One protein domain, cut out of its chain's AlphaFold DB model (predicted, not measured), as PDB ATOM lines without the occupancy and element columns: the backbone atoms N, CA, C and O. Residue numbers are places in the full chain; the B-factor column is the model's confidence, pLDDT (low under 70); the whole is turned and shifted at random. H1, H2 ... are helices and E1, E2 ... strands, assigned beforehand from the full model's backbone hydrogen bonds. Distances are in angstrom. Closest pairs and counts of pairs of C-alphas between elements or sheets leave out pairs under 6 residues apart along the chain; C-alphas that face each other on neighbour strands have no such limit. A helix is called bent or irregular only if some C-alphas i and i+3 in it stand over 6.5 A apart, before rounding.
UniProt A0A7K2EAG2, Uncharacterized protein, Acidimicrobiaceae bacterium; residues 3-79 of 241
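AT A GLANCE: This is residues 3 to 79 of the 241 residues of an uncharacterized protein of Acidimicrobiaceae bacterium (UniProt A0A7K2EAG2). A strongly twisted sheet of four strands makes the middle layer, with H2 along one face and H1 slantwise on the other. Between E2 and H1 a long loop, residues 18 to 33, swings out past the end of E2 and comes back to H1. The 77 printed residues hold two named helices and four named strands, in the order E1 E2 H1 E3 E4 H2; across the sheet the order is E1 - E2 - E4 - E3, antiparallel throughout. The class is mixed, helices and strands, and the whole is compact, with a radius of gyration of the C-alphas of 12.1 A and spans of 33 by 24 by 18 A.

HOW THE PARTS SIT: Begin with E1, residues 3 to 7, which forms a hairpin with E2, residues 12 to 17; there N 5 and O 14 are 2.8 A apart, within hydrogen-bond range. Next find H1, residues 34 to 43, then the hairpin of E3, residues 47 to 52, and E4, residues 57 to 64, where N 49 and O 60 are 2.8 A apart. E4 is also the antiparallel neighbour of E2, with N 13 and O 63 at 2.8 A. E2, H1 and E3 make a split strand-helix-strand unit, two strands running the same way with E4 between them, and its crossover is left-handed. H1 is on the sheet at a height of 7.1 A, over E4 and slantwise to it at 40 degrees on the local plane; their closest C-alphas are those of Val 37 and Cys 62, 5.9 A apart. H2, residues 65 to 77, is on the opposite face at a height of 8.8 A, over E4 and only just over E2, on which 3 of its C-alphas fall; it runs along the strands, at 2 degrees to E4 on the local plane. Its closest C-alphas to E4 are those of Ala 71 and Ala 63, 6.4 A apart. These make three layers, helices on both faces of a sheet. In H1 every O i to N i+4 pair is within hydrogen-bond range; in H2 7 of 9 are.

IN THESE COORDINATES: Find C-alpha 3 at (-103.827, -143.594, -117.329), where E1 begins; it covers 13.5 A. E2 covers 17.0 A, H1 14.1 A and E3 16.8 A. E4, the longest strand, runs 23.1 A from C-alpha 57 at (-104.124, -127.569, -118.514). H2 runs 19.6 A to C-alpha 77 at (-93.184, -135.704, -124.338); it is irregular, with C-alphas 66 and 69 7.9 A apart.

THE WHOLE: Look for the two C-alphas farthest apart at Tyr 26 and Ser 43, 35.1 A. The printed part has no cut. The link from E2 to H1 is long, with 16 residues; the other links are tight. The model's pLDDT is under 70 at residues 22 to 28, 54 to 55 and 78 to 79.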
ATOM      1  N   VAL A   3    -102.630-142.753-117.429       86.38
ATOM      2  CA  VAL A   3    -103.827-143.594-117.329       86.38
ATOM      3  C   VAL A   3    -104.463-143.700-118.701       86.38
ATOM      4  O   VAL A   3    -104.646-142.686-119.376       86.38
ATOM      5  N   CYS A   4    -104.801-144.925-119.097       90.19
ATOM      6  CA  CYS A   4    -105.485-145.204-120.347       90.19
ATOM      7  C   CYS A   4    -106.793-145.964-120.109       90.19
ATOM      8  O   CYS A   4    -106.863-146.869-119.278       90.19
ATOM      9  N   GLY A   5    -107.816-145.609-120.876       91.69
ATOM     10  CA  GLY A   5    -109.062-146.353-121.012       91.69
ATOM     11  C   GLY A   5    -109.214-146.838-122.447       91.69
ATOM     12  O   GLY A   5    -108.636-146.254-123.361       91.69
ATOM     13  N   TYR A   6    -109.992-147.895-122.645       93.50
ATOM     14  CA  TYR A   6    -110.238-148.468-123.965       93.50
ATOM     15  C   TYR A   6    -111.741-148.518-124.246       93.50
ATOM     16  O   TYR A   6    -112.501-149.157-123.518       93.50
ATOM     17  N   ALA A   7    -112.168-147.809-125.289       90.56
ATOM     18  CA  ALA A   7    -113.539-147.781-125.775       90.56
ATOM     19  C   ALA A   7    -113.726-148.891-126.818       90.56
ATOM     20  O   ALA A   7    -113.543-148.670-128.014       90.56
ATOM     21  N   VAL A   8    -114.088-150.086-126.341       88.75
ATOM     22  CA  VAL A   8    -114.179-151.321-127.145       88.75
ATOM     23  C   VAL A   8    -115.063-151.156-128.385       88.75
ATOM     24  O   VAL A   8    -114.696-151.620-129.457       88.75
ATOM     25  N   GLU A   9    -116.201-150.470-128.256       89.50
ATOM     26  CA  GLU A   9    -117.170-150.281-129.352       89.50
ATOM     27  C   GLU A   9    -116.612-149.469-130.529       89.50
ATOM     28  O   GLU A   9    -117.107-149.584-131.648       89.50
ATOM     29  N   HIS A  10    -115.574-148.669-130.285       88.50
ATOM     30  CA  HIS A  10    -114.985-147.764-131.268       88.50
ATOM     31  C   HIS A  10    -113.531-148.111-131.620       88.50
ATOM     32  O   HIS A  10    -112.952-147.425-132.455       88.50
ATOM     33  N   ASP A  11    -112.944-149.136-130.991       92.69
ATOM     34  CA  ASP A  11    -111.517-149.486-131.091       92.69
ATOM     35  C   ASP A  11    -110.575-148.282-130.856       92.69
ATOM     36  O   ASP A  11    -109.615-148.019-131.588       92.69
ATOM     37  N   VAL A  12    -110.885-147.501-129.816       94.44
ATOM     38  CA  VAL A  12    -110.171-146.263-129.475       94.44
ATOM     39  C   VAL A  12    -109.663-146.312-128.041       94.44
ATOM     40  O   VAL A  12    -110.407-146.563-127.093       94.44
ATOM     41  N   PHE A  13    -108.383-146.002-127.871       95.81
ATOM     42  CA  PHE A  13    -107.756-145.739-126.586       95.81
ATOM     43  C   PHE A  13    -107.890-144.264-126.218       95.81
ATOM     44  O   PHE A  13    -107.809-143.378-127.065       95.81
ATOM     45  N   VAL A  14    -108.073-144.000-124.931       94.50
ATOM     46  CA  VAL A  14    -108.198-142.655-124.376       94.50
ATOM     47  C   VAL A  14    -107.152-142.485-123.289       94.50
ATOM     48  O   VAL A  14    -107.100-143.289-122.363       94.50
ATOM     49  N   PHE A  15    -106.331-141.447-123.392       91.94
ATOM     50  CA  PHE A  15    -105.221-141.181-122.480       91.94
ATOM     51  C   PHE A  15    -105.472-139.906-121.674       91.94
ATOM     52  O   PHE A  15    -105.809-138.865-122.242       91.94
ATOM     53  N   TRP A  16    -105.265-139.988-120.357       89.69
ATOM     54  CA  TRP A  16    -105.379-138.875-119.404       89.69
ATOM     55  C   TRP A  16    -104.055-138.586-118.690       89.69
ATOM     56  O   TRP A  16    -103.149-139.430-118.646       89.69
ATOM     57  N   ASP A  17    -103.958-137.399-118.080       83.12
ATOM     58  CA  ASP A  17    -102.904-137.083-117.115       83.12
ATOM     59  C   ASP A  17    -103.407-137.250-115.686       83.12
ATOM     60  O   ASP A  17    -103.983-136.341-115.086       83.12
ATOM     61  N   ALA A  18    -103.158-138.419-115.105       74.12
ATOM     62  CA  ALA A  18    -103.520-138.640-113.715       74.12
ATOM     63  C   ALA A  18    -102.654-137.838-112.735       74.12
ATOM     64  O   ALA A  18    -103.113-137.567-111.631       74.12
ATOM     65  N   ALA A  19    -101.437-137.425-113.113       71.50
ATOM     66  CA  ALA A  19    -100.587-136.629-112.224       71.50
ATOM     67  C   ALA A  19    -101.089-135.188-112.070       71.50
ATOM     68  O   ALA A  19    -100.849-134.567-111.041       71.50
ATOM     69  N   LEU A  20    -101.836-134.673-113.050       73.75
ATOM     70  CA  LEU A  20    -102.490-133.370-112.938       73.75
ATOM     71  C   LEU A  20    -103.772-133.428-112.095       73.75
ATOM     72  O   LEU A  20    -104.410-132.405-111.883       73.75
ATOM     73  N   ARG A  21    -104.202-134.589-111.599       71.88
ATOM     74  CA  ARG A  21    -105.457-134.722-110.849       71.88
ATOM     75  C   ARG A  21    -105.156-134.972-109.376       71.88
ATOM     76  O   ARG A  21    -104.837-136.090-108.991       71.88
ATOM     77  N   ILE A  22    -105.299-133.924-108.562       62.62
ATOM     78  CA  ILE A  22    -105.008-133.961-107.118       62.62
ATOM     79  C   ILE A  22    -105.824-135.035-106.376       62.62
ATOM     80  O   ILE A  22    -105.295-135.733-105.518       62.62
ATOM     81  N   ASP A  23    -107.063-135.279-106.811       62.75
ATOM     82  CA  ASP A  23    -107.966-136.269-106.213       62.75
ATOM     83  C   ASP A  23    -107.905-137.643-106.906       62.75
ATOM     84  O   ASP A  23    -108.833-138.452-106.779       62.75
ATOM     85  N   PHE A  24    -106.883-137.921-107.730       67.38
ATOM     86  CA  PHE A  24    -106.861-139.146-108.538       67.38
ATOM     87  C   PHE A  24    -106.940-140.412-107.670       67.38
ATOM     88  O   PHE A  24    -107.680-141.337-108.005       67.38
ATOM     89  N   ALA A  25    -106.267-140.414-106.515       57.84
ATOM     90  CA  ALA A  25    -106.274-141.523-105.560       57.84
ATOM     91  C   ALA A  25    -107.625-141.732-104.840       57.84
ATOM     92  O   ALA A  25    -107.866-142.812-104.306       57.84
ATOM     93  N   TYR A  26    -108.517-140.736-104.847       51.09
ATOM     94  CA  TYR A  26    -109.702-140.686-103.981       51.09
ATOM     95  C   TYR A  26    -111.036-140.680-104.747       51.09
ATOM     96  O   TYR A  26    -112.048-140.254-104.202       51.09
ATOM     97  N   SER A  27    -111.060-141.221-105.978       59.31
ATOM     98  CA  SER A  27    -112.233-141.333-106.877       59.31
ATOM     99  C   SER A  27    -112.458-140.147-107.831       59.31
ATOM    100  O   SER A  27    -113.569-139.623-107.957       59.31
ATOM    101  N   THR A  28    -111.433-139.770-108.601       68.25
ATOM    102  CA  THR A  28    -111.616-138.832-109.719       68.25
ATOM    103  C   THR A  28    -112.280-139.497-110.928       68.25
ATOM    104  O   THR A  28    -111.754-140.449-111.499       68.25
ATOM    105  N   ASN A  29    -113.394-138.929-111.398       71.50
ATOM    106  CA  ASN A  29    -113.997-139.332-112.667       71.50
ATOM    107  C   ASN A  29    -113.133-138.874-113.854       71.50
ATOM    108  O   ASN A  29    -112.974-137.676-114.115       71.50
ATOM    109  N   LEU A  30    -112.613-139.845-114.608       81.88
ATOM    110  CA  LEU A  30    -111.986-139.630-115.908       81.88
ATOM    111  C   LEU A  30    -113.044-139.790-116.998       81.88
ATOM    112  O   LEU A  30    -113.536-140.884-117.251       81.88
ATOM    113  N   GLN A  31    -113.429-138.682-117.623       84.19
ATOM    114  CA  GLN A  31    -114.432-138.682-118.688       84.19
ATOM    115  C   GLN A  31    -113.831-138.181-119.990       84.19
ATOM    116  O   GLN A  31    -112.914-137.359-119.987       84.19
ATOM    117  N   VAL A  32    -114.383-138.612-121.115       87.56
ATOM    118  CA  VAL A  32    -114.098-138.077-122.448       87.56
ATOM    119  C   VAL A  32    -115.406-137.789-123.167       87.56
ATOM    120  O   VAL A  32    -116.404-138.456-122.911       87.56
ATOM    121  N   ARG A  33    -115.441-136.747-124.006       85.88
ATOM    122  CA  ARG A  33    -116.631-136.486-124.824       85.88
ATOM    123  C   ARG A  33    -116.759-137.614-125.842       85.88
ATOM    124  O   ARG A  33    -115.807-137.844-126.581       85.88
ATOM    125  N   THR A  34    -117.925-138.252-125.918       86.81
ATOM    126  CA  THR A  34    -118.196-139.330-126.885       86.81
ATOM    127  C   THR A  34    -117.872-138.900-128.315       86.81
ATOM    128  O   THR A  34    -117.176-139.618-129.019       86.81
ATOM    129  N   ALA A  35    -118.217-137.660-128.682       87.56
ATOM    130  CA  ALA A  35    -117.901-137.086-129.990       87.56
ATOM    131  C   ALA A  35    -116.402-137.140-130.354       87.56
ATOM    132  O   ALA A  35    -116.063-137.266-131.523       87.56
ATOM    133  N   ASN A  36    -115.491-137.071-129.376       88.31
ATOM    134  CA  ASN A  36    -114.051-137.153-129.640       88.31
ATOM    135  C   ASN A  36    -113.594-138.597-129.881       88.31
ATOM    136  O   ASN A  36    -112.663-138.823-130.648       88.31
ATOM    137  N   VAL A  37    -114.237-139.563-129.220       89.81
ATOM    138  CA  VAL A  37    -114.003-140.997-129.437       89.81
ATOM    139  C   VAL A  37    -114.512-141.391-130.822       89.81
ATOM    140  O   VAL A  37    -113.770-141.977-131.605       89.81
ATOM    141  N   GLU A  38    -115.736-140.981-131.161       82.88
ATOM    142  CA  GLU A  38    -116.337-141.196-132.481       82.88
ATOM    143  C   GLU A  38    -115.525-140.522-133.591       82.88
ATOM    144  O   GLU A  38    -115.268-141.135-134.623       82.88
ATOM    145  N   ALA A  39    -115.067-139.284-133.373       84.38
ATOM    146  CA  ALA A  39    -114.229-138.582-134.338       84.38
ATOM    147  C   ALA A  39    -112.894-139.301-134.568       84.38
ATOM    148  O   ALA A  39    -112.481-139.433-135.719       84.38
ATOM    149  N   ALA A  40    -112.236-139.800-133.515       89.38
ATOM    150  CA  ALA A  40    -110.995-140.562-133.650       89.38
ATOM    151  C   ALA A  40    -111.220-141.866-134.432       89.38
ATOM    152  O   ALA A  40    -110.471-142.162-135.361       89.38
ATOM    153  N   ALA A  41    -112.295-142.594-134.122       90.50
ATOM    154  CA  ALA A  41    -112.658-143.822-134.824       90.50
ATOM    155  C   ALA A  41    -112.995-143.578-136.306       90.50
ATOM    156  O   ALA A  41    -112.512-144.295-137.178       90.50
ATOM    157  N   ALA A  42    -113.786-142.543-136.606       90.44
ATOM    158  CA  ALA A  42    -114.232-142.245-137.966       90.44
ATOM    159  C   ALA A  42    -113.112-141.693-138.858       90.44
ATOM    160  O   ALA A  42    -113.068-141.978-140.053       90.44
ATOM    161  N   SER A  43    -112.222-140.880-138.289       90.44
ATOM    162  CA  SER A  43    -111.131-140.245-139.036       90.44
ATOM    163  C   SER A  43    -109.864-141.096-139.104       90.44
ATOM    164  O   SER A  43    -109.005-140.835-139.944       90.44
ATOM    165  N   GLY A  44    -109.723-142.087-138.220       88.31
ATOM    166  CA  GLY A  44    -108.509-142.890-138.098       88.31
ATOM    167  C   GLY A  44    -107.302-142.112-137.564       88.31
ATOM    168  O   GLY A  44    -106.195-142.646-137.592       88.31
ATOM    169  N   VAL A  45    -107.495-140.880-137.072       91.31
ATOM    170  CA  VAL A  45    -106.433-140.028-136.517       91.31
ATOM    171  C   VAL A  45    -106.638-139.754-135.028       91.31
ATOM    172  O   VAL A  45    -107.714-139.964-134.466       91.31
ATOM    173  N   ARG A  46    -105.583-139.266-134.370       91.81
ATOM    174  CA  ARG A  46    -105.641-138.818-132.976       91.81
ATOM    175  C   ARG A  46    -106.500-137.562-132.844       91.81
ATOM    176  O   ARG A  46    -106.345-136.611-133.608       91.81
ATOM    177  N   VAL A  47    -107.356-137.535-131.828       90.88
ATOM    178  CA  VAL A  47    -108.169-136.370-131.467       90.88
ATOM    179  C   VAL A  47    -107.746-135.877-130.094       90.88
ATOM    180  O   VAL A  47    -107.702-136.643-129.132       90.88
ATOM    181  N   ARG A  48    -107.448-134.580-130.004       90.00
ATOM    182  CA  ARG A  48    -107.030-133.921-128.766       90.00
ATOM    183  C   ARG A  48    -108.174-133.134-128.158       90.00
ATOM    184  O   ARG A  48    -108.954-132.493-128.859       90.00
ATOM    185  N   GLN A  49    -108.238-133.154-126.836       87.62
ATOM    186  CA  GLN A  49    -109.130-132.311-126.070       87.62
ATOM    187  C   GLN A  49    -108.362-131.616-124.956       87.62
ATOM    188  O   GLN A  49    -108.056-132.231-123.934       87.62
ATOM    189  N   ASP A  50    -108.143-130.318-125.129       85.88
ATOM    190  CA  ASP A  50    -107.587-129.475-124.081       85.88
ATOM    191  C   ASP A  50    -108.664-129.166-123.039       85.88
ATOM    192  O   ASP A  50    -109.834-128.901-123.350       85.88
ATOM    193  N   ARG A  51    -108.276-129.237-121.770       79.50
ATOM    194  CA  ARG A  51    -109.156-129.030-120.627       79.50
ATOM    195  C   ARG A  51    -108.444-128.239-119.564       79.50
ATOM    196  O   ARG A  51    -107.309-128.531-119.213       79.50
ATOM    197  N   ARG A  52    -109.161-127.291-118.979       78.19
ATOM    198  CA  ARG A  52    -108.690-126.597-117.790       78.19
ATOM    199  C   ARG A  52    -109.072-127.401-116.553       78.19
ATOM    200  O   ARG A  52    -110.258-127.597-116.288       78.19
ATOM    201  N   LEU A  53    -108.071-127.876-115.826       73.31
ATOM    202  CA  LEU A  53    -108.197-128.406-114.474       73.31
ATOM    203  C   LEU A  53    -107.861-127.303-113.462       73.31
ATOM    204  O   LEU A  53    -107.413-126.215-113.827       73.31
ATOM    205  N   LYS A  54    -108.064-127.594-112.175       61.94
ATOM    206  CA  LYS A  54    -107.650-126.699-111.082       61.94
ATOM    207  C   LYS A  54    -106.123-126.541-111.008       61.94
ATOM    208  O   LYS A  54    -105.630-125.469-110.705       61.94
ATOM    209  N   THR A  55    -105.394-127.598-111.351       62.28
ATOM    210  CA  THR A  55    -103.928-127.734-111.288       62.28
ATOM    211  C   THR A  55    -103.199-127.286-112.556       62.28
ATOM    212  O   THR A  55    -101.972-127.269-112.580       62.28
ATOM    213  N   GLY A  56    -103.926-126.962-113.629       73.31
ATOM    214  CA  GLY A  56    -103.331-126.604-114.913       73.31
ATOM    215  C   GLY A  56    -104.148-127.076-116.109       73.31
ATOM    216  O   GLY A  56    -105.325-127.423-115.994       73.31
ATOM    217  N   MET A  57    -103.522-127.065-117.282       77.12
ATOM    218  CA  MET A  57    -104.124-127.569-118.514       77.12
ATOM    219  C   MET A  57    -103.836-129.067-118.662       77.12
ATOM    220  O   MET A  57    -102.689-129.493-118.615       77.12
ATOM    221  N   GLU A  58    -104.881-129.865-118.861       85.75
ATOM    222  CA  GLU A  58    -104.789-131.277-119.236       85.75
ATOM    223  C   GLU A  58    -105.114-131.428-120.724       85.75
ATOM    224  O   GLU A  58    -106.076-130.844-121.221       85.75
ATOM    225  N   VAL A  59    -104.353-132.276-121.415       87.62
ATOM    226  CA  VAL A  59    -104.679-132.742-122.765       87.62
ATOM    227  C   VAL A  59    -105.142-134.191-122.671       87.62
ATOM    228  O   VAL A  59    -104.386-135.061-122.236       87.62
ATOM    229  N   VAL A  60    -106.379-134.451-123.091       90.69
ATOM    230  CA  VAL A  60    -106.911-135.811-123.258       90.69
ATOM    231  C   VAL A  60    -106.752-136.218-124.717       90.69
ATOM    232  O   VAL A  60    -107.161-135.470-125.607       90.69
ATOM    233  N   ILE A  61    -106.173-137.392-124.963       93.06
ATOM    234  CA  ILE A  61    -105.900-137.895-126.317       93.06
ATOM    235  C   ILE A  61    -106.781-139.114-126.576       93.06
ATOM    236  O   ILE A  61    -106.682-140.100-125.852       93.06
ATOM    237  N   CYS A  62    -107.614-139.061-127.612       94.50
ATOM    238  CA  CYS A  62    -108.270-140.234-128.184       94.50
ATOM    239  C   CYS A  62    -107.440-140.724-129.373       94.50
ATOM    240  O   CYS A  62    -107.169-139.941-130.283       94.50
ATOM    241  N   ALA A  63    -107.061-141.996-129.392       95.69
ATOM    242  CA  ALA A  63    -106.270-142.590-130.460       95.69
ATOM    243  C   ALA A  63    -106.857-143.949-130.868       95.69
ATOM    244  O   ALA A  63    -107.089-144.783-129.991       95.69
ATOM    245  N   PRO A  64    -107.068-144.213-132.167       92.81
ATOM    246  CA  PRO A  64    -107.349-145.564-132.646       92.81
ATOM    247  C   PRO A  64    -106.248-146.542-132.222       92.81
ATOM    248  O   PRO A  64    -105.096-146.133-132.051       92.81
ATOM    249  N   SER A  65    -106.577-147.829-132.097       92.56
ATOM    250  CA  SER A  65    -105.635-148.887-131.686       92.56
ATOM    251  C   SER A  65    -104.302-148.866-132.451       92.56
ATOM    252  O   SER A  65    -103.235-149.004-131.853       92.56
ATOM    253  N   GLN A  66    -104.346-148.589-133.755       91.06
ATOM    254  CA  GLN A  66    -103.166-148.489-134.620       91.06
ATOM    255  C   GLN A  66    -102.218-147.319-134.281       91.06
ATOM    256  O   GLN A  66    -101.057-147.356-134.676       91.06
ATOM    257  N   LEU A  67    -102.679-146.300-133.543       92.75
ATOM    258  CA  LEU A  67    -101.906-145.102-133.170       92.75
ATOM    259  C   LEU A  67    -101.563-145.043-131.670       92.75
ATOM    260  O   LEU A  67    -101.162-143.994-131.163       92.75
ATOM    261  N   VAL A  68    -101.715-146.151-130.937       92.31
ATOM    262  CA  VAL A  68    -101.466-146.204-129.485       92.31
ATOM    263  C   VAL A  68    -100.034-145.823-129.123       92.31
ATOM    264  O   VAL A  68     -99.832-145.075-128.170       92.31
ATOM    265  N   VAL A  69     -99.043-146.296-129.884       90.38
ATOM    266  CA  VAL A  69     -97.625-146.004-129.612       90.38
ATOM    267  C   VAL A  69     -97.355-144.506-129.738       90.38
ATOM    268  O   VAL A  69     -96.846-143.894-128.804       90.38
ATOM    269  N   GLU A  70     -97.800-143.892-130.836       87.88
ATOM    270  CA  GLU A  70     -97.642-142.453-131.069       87.88
ATOM    271  C   GLU A  70     -98.357-141.610-130.003       87.88
ATOM    272  O   GLU A  70     -97.861-140.561-129.595       87.88
ATOM    273  N   ALA A  71     -99.524-142.064-129.534       88.75
ATOM    274  CA  ALA A  71    -100.266-141.392-128.472       88.75
ATOM    275  C   ALA A  71     -99.543-141.469-127.117       88.75
ATOM    276  O   ALA A  71     -99.545-140.493-126.366       88.75
ATOM    277  N   ILE A  72     -98.892-142.598-126.808       87.81
ATOM    278  CA  ILE A  72     -98.059-142.751-125.607       87.81
ATOM    279  C   ILE A  72     -96.829-141.839-125.686       87.81
ATOM    280  O   ILE A  72     -96.514-141.165-124.706       87.81
ATOM    281  N   GLU A  73     -96.161-141.774-126.838       87.19
ATOM    282  CA  GLU A  73     -94.984-140.921-127.059       87.19
ATOM    283  C   GLU A  73     -95.325-139.428-126.965       87.19
ATOM    284  O   GLU A  73     -94.669-138.673-126.239       87.19
ATOM    285  N   GLU A  74     -96.402-138.998-127.632       83.56
ATOM    286  CA  GLU A  74     -96.919-137.629-127.526       83.56
ATOM    287  C   GLU A  74     -97.199-137.280-126.061       83.56
ATOM    288  O   GLU A  74     -96.859-136.196-125.580       83.56
ATOM    289  N   ARG A  75     -97.751-138.232-125.312       77.94
ATOM    290  CA  ARG A  75     -98.081-138.014-123.914       77.94
ATOM    291  C   ARG A  75     -96.858-137.966-123.000       77.94
ATOM    292  O   ARG A  75     -96.829-137.130-122.099       77.94
ATOM    293  N   ALA A  76     -95.860-138.814-123.234       77.94
ATOM    294  CA  ALA A  76     -94.598-138.788-122.499       77.94
ATOM    295  C   ALA A  76     -93.850-137.463-122.726       77.94
ATOM    296  O   ALA A  76     -93.351-136.871-121.773       77.94
ATOM    297  N   SER A  77     -93.854-136.959-123.964       74.00
ATOM    298  CA  SER A  77     -93.184-135.704-124.338       74.00
ATOM    299  C   SER A  77     -93.895-134.437-123.833       74.00
ATOM    300  O   SER A  77     -93.251-133.429-123.555       74.00
ATOM    301  N   SER A  78     -95.217-134.486-123.644       64.25
ATOM    302  CA  SER A  78     -96.012-133.345-123.157       64.25
ATOM    303  C   SER A  78     -95.924-133.123-121.636       64.25
ATOM    304  O   SER A  78     -96.395-132.101-121.141       64.25
ATOM    305  N   GLY A  79     -95.346-134.065-120.880       52.91
ATOM    306  CA  GLY A  79     -95.246-134.016-119.414       52.91
ATOM    307  C   GLY A  79     -94.133-133.124-118.849       52.91
ATOM    308  O   GLY A  79     -94.084-132.943-117.634       52.91
TER     309      GLY A  79